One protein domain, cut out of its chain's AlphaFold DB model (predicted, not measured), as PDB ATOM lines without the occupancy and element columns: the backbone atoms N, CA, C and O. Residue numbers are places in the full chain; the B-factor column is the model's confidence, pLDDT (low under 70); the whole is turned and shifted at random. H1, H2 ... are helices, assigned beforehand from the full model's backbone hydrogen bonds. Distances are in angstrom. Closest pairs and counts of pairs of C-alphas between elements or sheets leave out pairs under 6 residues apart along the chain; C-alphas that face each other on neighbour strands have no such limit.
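AT A GLANCE: This is residues 92 to 161 of the 286 residues of an uncharacterized protein of Alphaproteobacteria bacterium (UniProt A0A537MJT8). Three helices of similar length are packed at steep angles to one another: H2 and H3 cross as the most closely packed pair, and H1 packs on the beginning of H2 and the later part of H3. Two long loops lie toward opposite ends of the longest axis, residues 107 to 119 on the side of H1 and residues 134 to 145 beyond the end of H2 and the beginning of H3. The printed part has 70 residues, with three named helices in the order H1, H2, H3 and no named strand; its class is all helix, with 44 residues in the helices. The whole is compact, with a radius of gyration of the C-alphas of 12.4 A, and rounded, with spans of 32 by 25 by 22 A.

IN THESE COORDINATES: The printed part begins with H1, residues 92 to 106, which measures 20.9 A from first to last C-alpha and starts at C-alpha 92, at (151.574, 158.702, 69.989). Residues 107 to 119 follow with no named element. H2, residues 120 to 133, measures 19.9 A and starts at C-alpha 120, at (148.042, 162.965, 81.614). After residues 134 to 145 comes H3, residues 146 to 160, which measures 20.7 A and ends at C-alpha 160, at (140.035, 173.086, 70.660).

HOW THE PARTS SIT: H1 touches H2 with residues 94 to 98 alone, and H2 touches H1 with residues 121 to 122 alone. Their closest C-alphas, those of Leu 98 and Leu 122, are 7.4 A apart, and the two helices run the same way at a steep tilt of 41 degrees. H3 touches H1 with residues 154 to 159 alone; the closest C-alphas of H1 and H3, those of Lys 102 and Ala 158, are 5.3 A apart. H1 and H3 run opposite ways at a steep tilt of 67 degrees, only just short of about perpendicular. H2 and H3 touch with 19 pairs of C-alphas within 8 A, the closest being those of Ala 130 and Ala 153 at 4.9 A. They run opposite ways at a steep tilt of 66 degrees, with their centres 8.1 A apart. The helix packing is mostly crossed, with 0 of the 3 touching pairs at a shallow tilt. In H1, H2 and H3 every pair of O i and N i+4 is within hydrogen-bond range.

THE WHOLE: The two C-alphas farthest apart are those of Asp 112 and Ala 137, at 35.2 A. The printed part has no cut. Both links are long, with 13 residues between H1 and H2 and 12 between H2 and H3. The mean pLDDT of the printed part is 72.7, and 21 residues are under 70, namely residues 108 to 116 and residues 136 to 147.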
ATOM      1  N   LYS A  92     152.415 159.793  70.465       76.00
ATOM      2  CA  LYS A  92     151.574 158.702  69.989       76.00
ATOM      3  C   LYS A  92     150.447 158.464  70.989       76.00
ATOM      4  O   LYS A  92     149.291 158.633  70.608       76.00
ATOM      5  N   GLY A  93     150.761 158.247  72.266       79.50
ATOM      6  CA  GLY A  93     149.750 158.088  73.311       79.50
ATOM      7  C   GLY A  93     148.895 159.338  73.528       79.50
ATOM      8  O   GLY A  93     147.692 159.222  73.776       79.50
ATOM      9  N   PHE A  94     149.441 160.548  73.356       82.38
ATOM     10  CA  PHE A  94     148.657 161.788  73.369       82.38
ATOM     11  C   PHE A  94     147.653 161.832  72.211       82.38
ATOM     12  O   PHE A  94     146.470 162.087  72.433       82.38
ATOM     13  N   ASN A  95     148.091 161.566  70.979       85.44
ATOM     14  CA  ASN A  95     147.232 161.610  69.793       85.44
ATOM     15  C   ASN A  95     146.182 160.495  69.795       85.44
ATOM     16  O   ASN A  95     145.037 160.727  69.400       85.44
ATOM     17  N   GLU A  96     146.547 159.302  70.262       84.44
ATOM     18  CA  GLU A  96     145.624 158.186  70.467       84.44
ATOM     19  C   GLU A  96     144.573 158.550  71.518       84.44
ATOM     20  O   GLU A  96     143.378 158.396  71.270       84.44
ATOM     21  N   SER A  97     144.986 159.130  72.646       84.94
ATOM     22  CA  SER A  97     144.077 159.620  73.691       84.94
ATOM     23  C   SER A  97     143.166 160.746  73.203       84.94
ATOM     24  O   SER A  97     141.968 160.709  73.462       84.94
ATOM     25  N   LEU A  98     143.680 161.698  72.421       86.44
ATOM     26  CA  LEU A  98     142.872 162.763  71.820       86.44
ATOM     27  C   LEU A  98     141.848 162.197  70.827       86.44
ATOM     28  O   LEU A  98     140.705 162.648  70.779       86.44
ATOM     29  N   SER A  99     142.241 161.194  70.040       86.62
ATOM     30  CA  SER A  99     141.346 160.519  69.093       86.62
ATOM     31  C   SER A  99     140.281 159.691  69.812       86.62
ATOM     32  O   SER A  99     139.144 159.615  69.346       86.62
ATOM     33  N   ARG A 100     140.623 159.077  70.953       85.81
ATOM     34  CA  ARG A 100     139.663 158.416  71.852       85.81
ATOM     35  C   ARG A 100     138.672 159.430  72.425       85.81
ATOM     36  O   ARG A 100     137.476 159.233  72.254       85.81
ATOM     37  N   LEU A 101     139.151 160.550  72.969       86.38
ATOM     38  CA  LEU A 101     138.312 161.624  73.507       86.38
ATOM     39  C   LEU A 101     137.336 162.182  72.457       86.38
ATOM     40  O   LEU A 101     136.139 162.282  72.710       86.38
ATOM     41  N   LYS A 102     137.822 162.483  71.245       87.56
ATOM     42  CA  LYS A 102     136.980 162.965  70.134       87.56
ATOM     43  C   LYS A 102     135.903 161.960  69.734       87.56
ATOM     44  O   LYS A 102     134.764 162.351  69.486       87.56
ATOM     45  N   ARG A 103     136.246 160.669  69.678       85.38
ATOM     46  CA  ARG A 103     135.271 159.600  69.413       85.38
ATOM     47  C   ARG A 103     134.236 159.502  70.530       85.38
ATOM     48  O   ARG A 103     133.057 159.372  70.214       85.38
ATOM     49  N   ALA A 104     134.667 159.614  71.785       80.94
ATOM     50  CA  ALA A 104     133.786 159.527  72.940       80.94
ATOM     51  C   ALA A 104     132.757 160.659  72.974       80.94
ATOM     52  O   ALA A 104     131.560 160.417  73.107       80.94
ATOM     53  N   VAL A 105     133.213 161.888  72.724       83.19
ATOM     54  CA  VAL A 105     132.346 163.064  72.607       83.19
ATOM     55  C   VAL A 105     131.361 162.934  71.439       83.19
ATOM     56  O   VAL A 105     130.185 163.256  71.593       83.19
ATOM     57  N   ALA A 106     131.812 162.449  70.278       82.69
ATOM     58  CA  ALA A 106     130.965 162.343  69.089       82.69
ATOM     59  C   ALA A 106     129.953 161.183  69.148       82.69
ATOM     60  O   ALA A 106     128.906 161.245  68.502       82.69
ATOM     61  N   ARG A 107     130.270 160.091  69.859       77.75
ATOM     62  CA  ARG A 107     129.451 158.867  69.914       77.75
ATOM     63  C   ARG A 107     129.403 158.286  71.337       77.75
ATOM     64  O   ARG A 107     129.968 157.220  71.571       77.75
ATOM     65  N   PRO A 108     128.651 158.910  72.259       66.00
ATOM     66  CA  PRO A 108     128.620 158.510  73.670       66.00
ATOM     67  C   PRO A 108     127.978 157.135  73.936       66.00
ATOM     68  O   PRO A 108     128.095 156.615  75.033       66.00
ATOM     69  N   ARG A 109     127.280 156.528  72.962       56.34
ATOM     70  CA  ARG A 109     126.497 155.288  73.154       56.34
ATOM     71  C   ARG A 109     127.169 153.996  72.649       56.34
ATOM     72  O   ARG A 109     126.516 152.961  72.650       56.34
ATOM     73  N   LYS A 110     128.403 154.041  72.127       53.44
ATOM     74  CA  LYS A 110     129.036 152.899  71.414       53.44
ATOM     75  C   LYS A 110     130.503 152.640  71.786       53.44
ATOM     76  O   LYS A 110     131.271 152.183  70.942       53.44
ATOM     77  N   ILE A 111     130.920 152.981  72.997       51.41
ATOM     78  CA  ILE A 111     132.295 152.718  73.423       51.41
ATOM     79  C   ILE A 111     132.268 151.451  74.268       51.41
ATOM     80  O   ILE A 111     131.795 151.480  75.396       51.41
ATOM     81  N   ASP A 112     132.763 150.346  73.710       52.00
ATOM     82  CA  ASP A 112     133.291 149.262  74.537       52.00
ATOM     83  C   ASP A 112     134.453 149.867  75.319       52.00
ATOM     84  O   ASP A 112     135.479 150.208  74.725       52.00
ATOM     85  N   VAL A 113     134.225 150.123  76.606       51.50
ATOM     86  CA  VAL A 113     135.144 150.808  77.519       51.50
ATOM     87  C   VAL A 113     136.516 150.142  77.445       51.50
ATOM     88  O   VAL A 113     136.672 149.015  77.912       51.50
ATOM     89  N   PRO A 114     137.552 150.800  76.902       51.56
ATOM     90  CA  PRO A 114     138.899 150.379  77.201       51.56
ATOM     91  C   PRO A 114     139.279 151.040  78.532       51.56
ATOM     92  O   PRO A 114     139.325 152.267  78.611       51.56
ATOM     93  N   GLU A 115     139.605 150.244  79.554       58.28
ATOM     94  CA  GLU A 115     140.107 150.653  80.888       58.28
ATOM     95  C   GLU A 115     141.478 151.377  80.841       58.28
ATOM     96  O   GLU A 115     142.301 151.302  81.749       58.28
ATOM     97  N   THR A 116     141.790 152.064  79.745       65.50
ATOM     98  CA  THR A 116     143.073 152.726  79.535       65.50
ATOM     99  C   THR A 116     142.924 154.219  79.748       65.50
ATOM    100  O   THR A 116     142.314 154.929  78.945       65.50
ATOM    101  N   ARG A 117     143.564 154.682  80.821       73.12
ATOM    102  CA  ARG A 117     143.702 156.080  81.225       73.12
ATOM    103  C   ARG A 117     144.004 157.018  80.040       73.12
ATOM    104  O   ARG A 117     144.684 156.646  79.071       73.12
ATOM    105  N   LEU A 118     143.478 158.243  80.099       75.75
ATOM    106  CA  LEU A 118     143.829 159.287  79.141       75.75
ATOM    107  C   LEU A 118     145.287 159.715  79.338       75.75
ATOM    108  O   LEU A 118     145.874 159.580  80.407       75.75
ATOM    109  N   ASN A 119     145.894 160.262  78.286       82.38
ATOM    110  CA  ASN A 119     147.206 160.877  78.437       82.38
ATOM    111  C   ASN A 119     147.143 161.985  79.522       82.38
ATOM    112  O   ASN A 119     146.236 162.823  79.448       82.38
ATOM    113  N   PRO A 120     148.098 162.044  80.473       75.69
ATOM    114  CA  PRO A 120     148.042 162.965  81.614       75.69
ATOM    115  C   PRO A 120     147.857 164.440  81.234       75.69
ATOM    116  O   PRO A 120     147.201 165.198  81.945       75.69
ATOM    117  N   TRP A 121     148.388 164.859  80.081       77.50
ATOM    118  CA  TRP A 121     148.242 166.233  79.597       77.50
ATOM    119  C   TRP A 121     146.807 166.572  79.184       77.50
ATOM    120  O   TRP A 121     146.372 167.710  79.361       77.50
ATOM    121  N   LEU A 122     146.064 165.601  78.645       77.06
ATOM    122  CA  LEU A 122     144.653 165.782  78.305       77.06
ATOM    123  C   LEU A 122     143.787 165.798  79.562       77.06
ATOM    124  O   LEU A 122     142.902 166.642  79.657       77.06
ATOM    125  N   GLU A 123     144.076 164.938  80.541       77.88
ATOM    126  CA  GLU A 123     143.386 164.959  81.838       77.88
ATOM    127  C   GLU A 123     143.556 166.313  82.527       77.88
ATOM    128  O   GLU A 123     142.584 166.925  82.961       77.88
ATOM    129  N   LEU A 124     144.786 166.830  82.572       75.44
ATOM    130  CA  LEU A 124     145.060 168.138  83.155       75.44
ATOM    131  C   LEU A 124     144.295 169.254  82.429       75.44
ATOM    132  O   LEU A 124     143.726 170.130  83.078       75.44
ATOM    133  N   ALA A 125     144.252 169.220  81.094       76.31
ATOM    134  CA  ALA A 125     143.517 170.205  80.307       76.31
ATOM    135  C   ALA A 125     142.005 170.169  80.594       76.31
ATOM    136  O   ALA A 125     141.397 171.225  80.768       76.31
ATOM    137  N   ILE A 126     141.416 168.972  80.687       78.19
ATOM    138  CA  ILE A 126     139.999 168.784  81.031       78.19
ATOM    139  C   ILE A 126     139.731 169.294  82.446       78.19
ATOM    140  O   ILE A 126     138.810 170.080  82.634       78.19
ATOM    141  N   ASN A 127     140.571 168.937  83.418       74.69
ATOM    142  CA  ASN A 127     140.435 169.389  84.804       74.69
ATOM    143  C   ASN A 127     140.486 170.916  84.931       74.69
ATOM    144  O   ASN A 127     139.631 171.512  85.588       74.69
ATOM    145  N   ILE A 128     141.453 171.571  84.280       72.56
ATOM    146  CA  ILE A 128     141.568 173.038  84.292       72.56
ATOM    147  C   ILE A 128     140.316 173.679  83.684       72.56
ATOM    148  O   ILE A 128     139.781 174.643  84.234       72.56
ATOM    149  N   GLN A 129     139.832 173.143  82.561       77.69
ATOM    150  CA  GLN A 129     138.663 173.695  81.887       77.69
ATOM    151  C   GLN A 129     137.369 173.443  82.674       77.69
ATOM    152  O   GLN A 129     136.536 174.340  82.756       77.69
ATOM    153  N   ALA A 130     137.225 172.282  83.317       75.19
ATOM    154  CA  ALA A 130     136.081 171.958  84.167       75.19
ATOM    155  C   ALA A 130     135.992 172.912  85.364       75.19
ATOM    156  O   ALA A 130     134.930 173.472  85.625       75.19
ATOM    157  N   ARG A 131     137.122 173.184  86.032       71.56
ATOM    158  CA  ARG A 131     137.189 174.172  87.125       71.56
ATOM    159  C   ARG A 131     136.805 175.571  86.656       71.56
ATOM    160  O   ARG A 131     136.042 176.256  87.332       71.56
ATOM    161  N   LYS A 132     137.285 175.970  85.473       74.69
ATOM    162  CA  LYS A 132     136.935 177.259  84.866       74.69
ATOM    163  C   LYS A 132     135.433 177.372  84.584       74.69
ATOM    164  O   LYS A 132     134.860 178.427  84.831       74.69
ATOM    165  N   LEU A 133     134.810 176.311  84.071       74.44
ATOM    166  CA  LEU A 133     133.371 176.274  83.788       74.44
ATOM    167  C   LEU A 133     132.523 176.287  85.063       74.44
ATOM    168  O   LEU A 133     131.482 176.934  85.087       74.44
ATOM    169  N   ALA A 134     132.995 175.640  86.127       70.06
ATOM    170  CA  ALA A 134     132.332 175.628  87.426       70.06
ATOM    171  C   ALA A 134     132.462 176.959  88.202       70.06
ATOM    172  O   ALA A 134     131.928 177.080  89.301       70.06
ATOM    173  N   GLY A 135     133.191 177.953  87.671       70.62
ATOM    174  CA  GLY A 135     133.446 179.224  88.363       70.62
ATOM    175  C   GLY A 135     134.253 179.063  89.655       70.62
ATOM    176  O   GLY A 135     134.258 179.956  90.501       70.62
ATOM    177  N   LEU A 136     134.916 177.918  89.821       62.78
ATOM    178  CA  LEU A 136     135.635 177.574  91.032       62.78
ATOM    179  C   LEU A 136     137.003 178.249  91.053       62.78
ATOM    180  O   LEU A 136     137.706 178.316  90.039       62.78
ATOM    181  N   ALA A 137     137.398 178.709  92.243       56.38
ATOM    182  CA  ALA A 137     138.786 179.053  92.511       56.38
ATOM    183  C   ALA A 137     139.682 177.849  92.152       56.38
ATOM    184  O   ALA A 137     139.241 176.703  92.301       56.38
ATOM    185  N   PRO A 138     140.928 178.075  91.693       51.81
ATOM    186  CA  PRO A 138     141.837 177.005  91.267       51.81
ATOM    187  C   PRO A 138     142.020 175.883  92.309       51.81
ATOM    188  O   PRO A 138     142.352 174.759  91.915       51.81
ATOM    189  N   ASP A 139     141.709 176.169  93.578       50.69
ATOM    190  CA  ASP A 139     141.957 175.336  94.757       50.69
ATOM    191  C   ASP A 139     140.710 174.620  95.322       50.69
ATOM    192  O   ASP A 139     140.825 173.849  96.274       50.69
ATOM    193  N   ALA A 140     139.509 174.834  94.766       52.97
ATOM    194  CA  ALA A 140     138.299 174.169  95.264       52.97
ATOM    195  C   ALA A 140     138.225 172.719  94.748       52.97
ATOM    196  O   ALA A 140     138.075 172.468  93.550       52.97
ATOM    197  N   LEU A 141     138.381 171.762  95.666       50.56
ATOM    198  CA  LEU A 141     138.755 170.375  95.362       50.56
ATOM    199  C   LEU A 141     137.611 169.352  95.410       50.56
ATOM    200  O   LEU A 141     137.844 168.198  95.067       50.56
ATOM    201  N   LEU A 142     136.396 169.721  95.817       52.72
ATOM    202  CA  LEU A 142     135.321 168.747  96.039       52.72
ATOM    203  C   LEU A 142     133.951 169.370  95.778       52.72
ATOM    204  O   LEU A 142     133.468 170.124  96.616       52.72
ATOM    205  N   LEU A 143     133.306 169.029  94.659       52.03
ATOM    206  CA  LEU A 143     131.874 169.273  94.461       52.03
ATOM    207  C   LEU A 143     131.239 168.099  93.709       52.03
ATOM    208  O   LEU A 143     131.764 167.643  92.699       52.03
ATOM    209  N   ALA A 144     130.100 167.635  94.222       44.78
ATOM    210  CA  ALA A 144     129.343 166.476  93.747       44.78
ATOM    211  C   ALA A 144     128.706 166.654  92.348       44.78
ATOM    212  O   ALA A 144     128.199 165.689  91.791       44.78
ATOM    213  N   ASP A 145     128.813 167.845  91.748       52.25
ATOM    214  CA  ASP A 145     128.378 168.156  90.375       52.25
ATOM    215  C   ASP A 145     129.538 168.126  89.354       52.25
ATOM    216  O   ASP A 145     129.449 168.692  88.264       52.25
ATOM    217  N   HIS A 146     130.665 167.489  89.696       63.47
ATOM    218  CA  HIS A 146     131.882 167.493  88.875       63.47
ATOM    219  C   HIS A 146     131.671 166.899  87.474       63.47
ATOM    220  O   HIS A 146     132.246 167.390  86.502       63.47
ATOM    221  N   ASP A 147     130.804 165.895  87.341       66.88
ATOM    222  CA  ASP A 147     130.682 165.112  86.110       66.88
ATOM    223  C   ASP A 147     130.100 165.910  84.938       66.88
ATOM    224  O   ASP A 147     130.555 165.755  83.801       66.88
ATOM    225  N   CYS A 148     129.143 166.814  85.180       72.56
ATOM    226  CA  CYS A 148     128.558 167.622  84.107       72.56
ATOM    227  C   CYS A 148     129.574 168.642  83.557       72.56
ATOM    228  O   CYS A 148     129.720 168.781  82.337       72.56
ATOM    229  N   PHE A 149     130.358 169.273  84.439       76.25
ATOM    230  CA  PHE A 149     131.424 170.201  84.061       76.25
ATOM    231  C   PHE A 149     132.606 169.489  83.407       76.25
ATOM    232  O   PHE A 149     133.169 170.012  82.447       76.25
ATOM    233  N   VAL A 150     132.964 168.289  83.871       77.19
ATOM    234  CA  VAL A 150     134.006 167.457  83.252       77.19
ATOM    235  C   VAL A 150     133.589 167.030  81.848       77.19
ATOM    236  O   VAL A 150     134.390 167.144  80.922       77.19
ATOM    237  N   GLN A 151     132.334 166.623  81.640       79.62
ATOM    238  CA  GLN A 151     131.827 166.292  80.306       79.62
ATOM    239  C   GLN A 151     131.825 167.507  79.373       79.62
ATOM    240  O   GLN A 151     132.244 167.401  78.219       79.62
ATOM    241  N   GLN A 152     131.390 168.675  79.851       81.62
ATOM    242  CA  GLN A 152     131.415 169.903  79.057       81.62
ATOM    243  C   GLN A 152     132.853 170.347  78.739       81.62
ATOM    244  O   GLN A 152     133.162 170.684  77.595       81.62
ATOM    245  N   ALA A 153     133.762 170.259  79.709       83.56
ATOM    246  CA  ALA A 153     135.183 170.521  79.523       83.56
ATOM    247  C   ALA A 153     135.828 169.550  78.530       83.56
ATOM    248  O   ALA A 153     136.587 169.976  77.661       83.56
ATOM    249  N   ALA A 154     135.496 168.261  78.604       84.25
ATOM    250  CA  ALA A 154     135.949 167.241  77.665       84.25
ATOM    251  C   ALA A 154     135.525 167.562  76.225       84.25
ATOM    252  O   ALA A 154     136.337 167.414  75.310       84.25
ATOM    253  N   ARG A 155     134.297 168.065  76.019       85.56
ATOM    254  CA  ARG A 155     133.820 168.539  74.706       85.56
ATOM    255  C   ARG A 155     134.633 169.729  74.205       85.56
ATOM    256  O   ARG A 155     135.165 169.672  73.099       85.56
ATOM    257  N   GLU A 156     134.816 170.757  75.031       86.88
ATOM    258  CA  GLU A 156     135.600 171.937  74.640       86.88
ATOM    259  C   GLU A 156     137.070 171.605  74.351       86.88
ATOM    260  O   GLU A 156     137.660 172.127  73.403       86.88
ATOM    261  N   VAL A 157     137.678 170.724  75.151       85.69
ATOM    262  CA  VAL A 157     139.047 170.244  74.931       85.69
ATOM    263  C   VAL A 157     139.120 169.438  73.636       85.69
ATOM    264  O   VAL A 157     140.033 169.657  72.841       85.69
ATOM    265  N   ALA A 158     138.154 168.554  73.372       87.38
ATOM    266  CA  ALA A 158     138.098 167.797  72.127       87.38
ATOM    267  C   ALA A 158     137.994 168.715  70.898       87.38
ATOM    268  O   ALA A 158     138.658 168.459  69.895       87.38
ATOM    269  N   GLU A 159     137.221 169.798  70.966       87.25
ATOM    270  CA  GLU A 159     137.075 170.753  69.861       87.25
ATOM    271  C   GLU A 159     138.327 171.613  69.650       87.25
ATOM    272  O   GLU A 159     138.773 171.798  68.515       87.25
ATOM    273  N   ARG A 160     138.923 172.124  70.733       86.94
ATOM    274  CA  ARG A 160     140.035 173.086  70.660       86.94
ATOM    275  C   ARG A 160     141.400 172.432  70.472       86.94
ATOM    276  O   ARG A 160     142.296 173.050  69.897       86.94
ATOM    277  N   VAL A 161     141.598 171.206  70.960       84.94
ATOM    278  CA  VAL A 161     142.908 170.546  70.918       84.94
ATOM    279  C   VAL A 161     143.125 169.827  69.586       84.94
ATOM    280  O   VAL A 161     142.357 168.967  69.134       84.94
TER     281      VAL A 161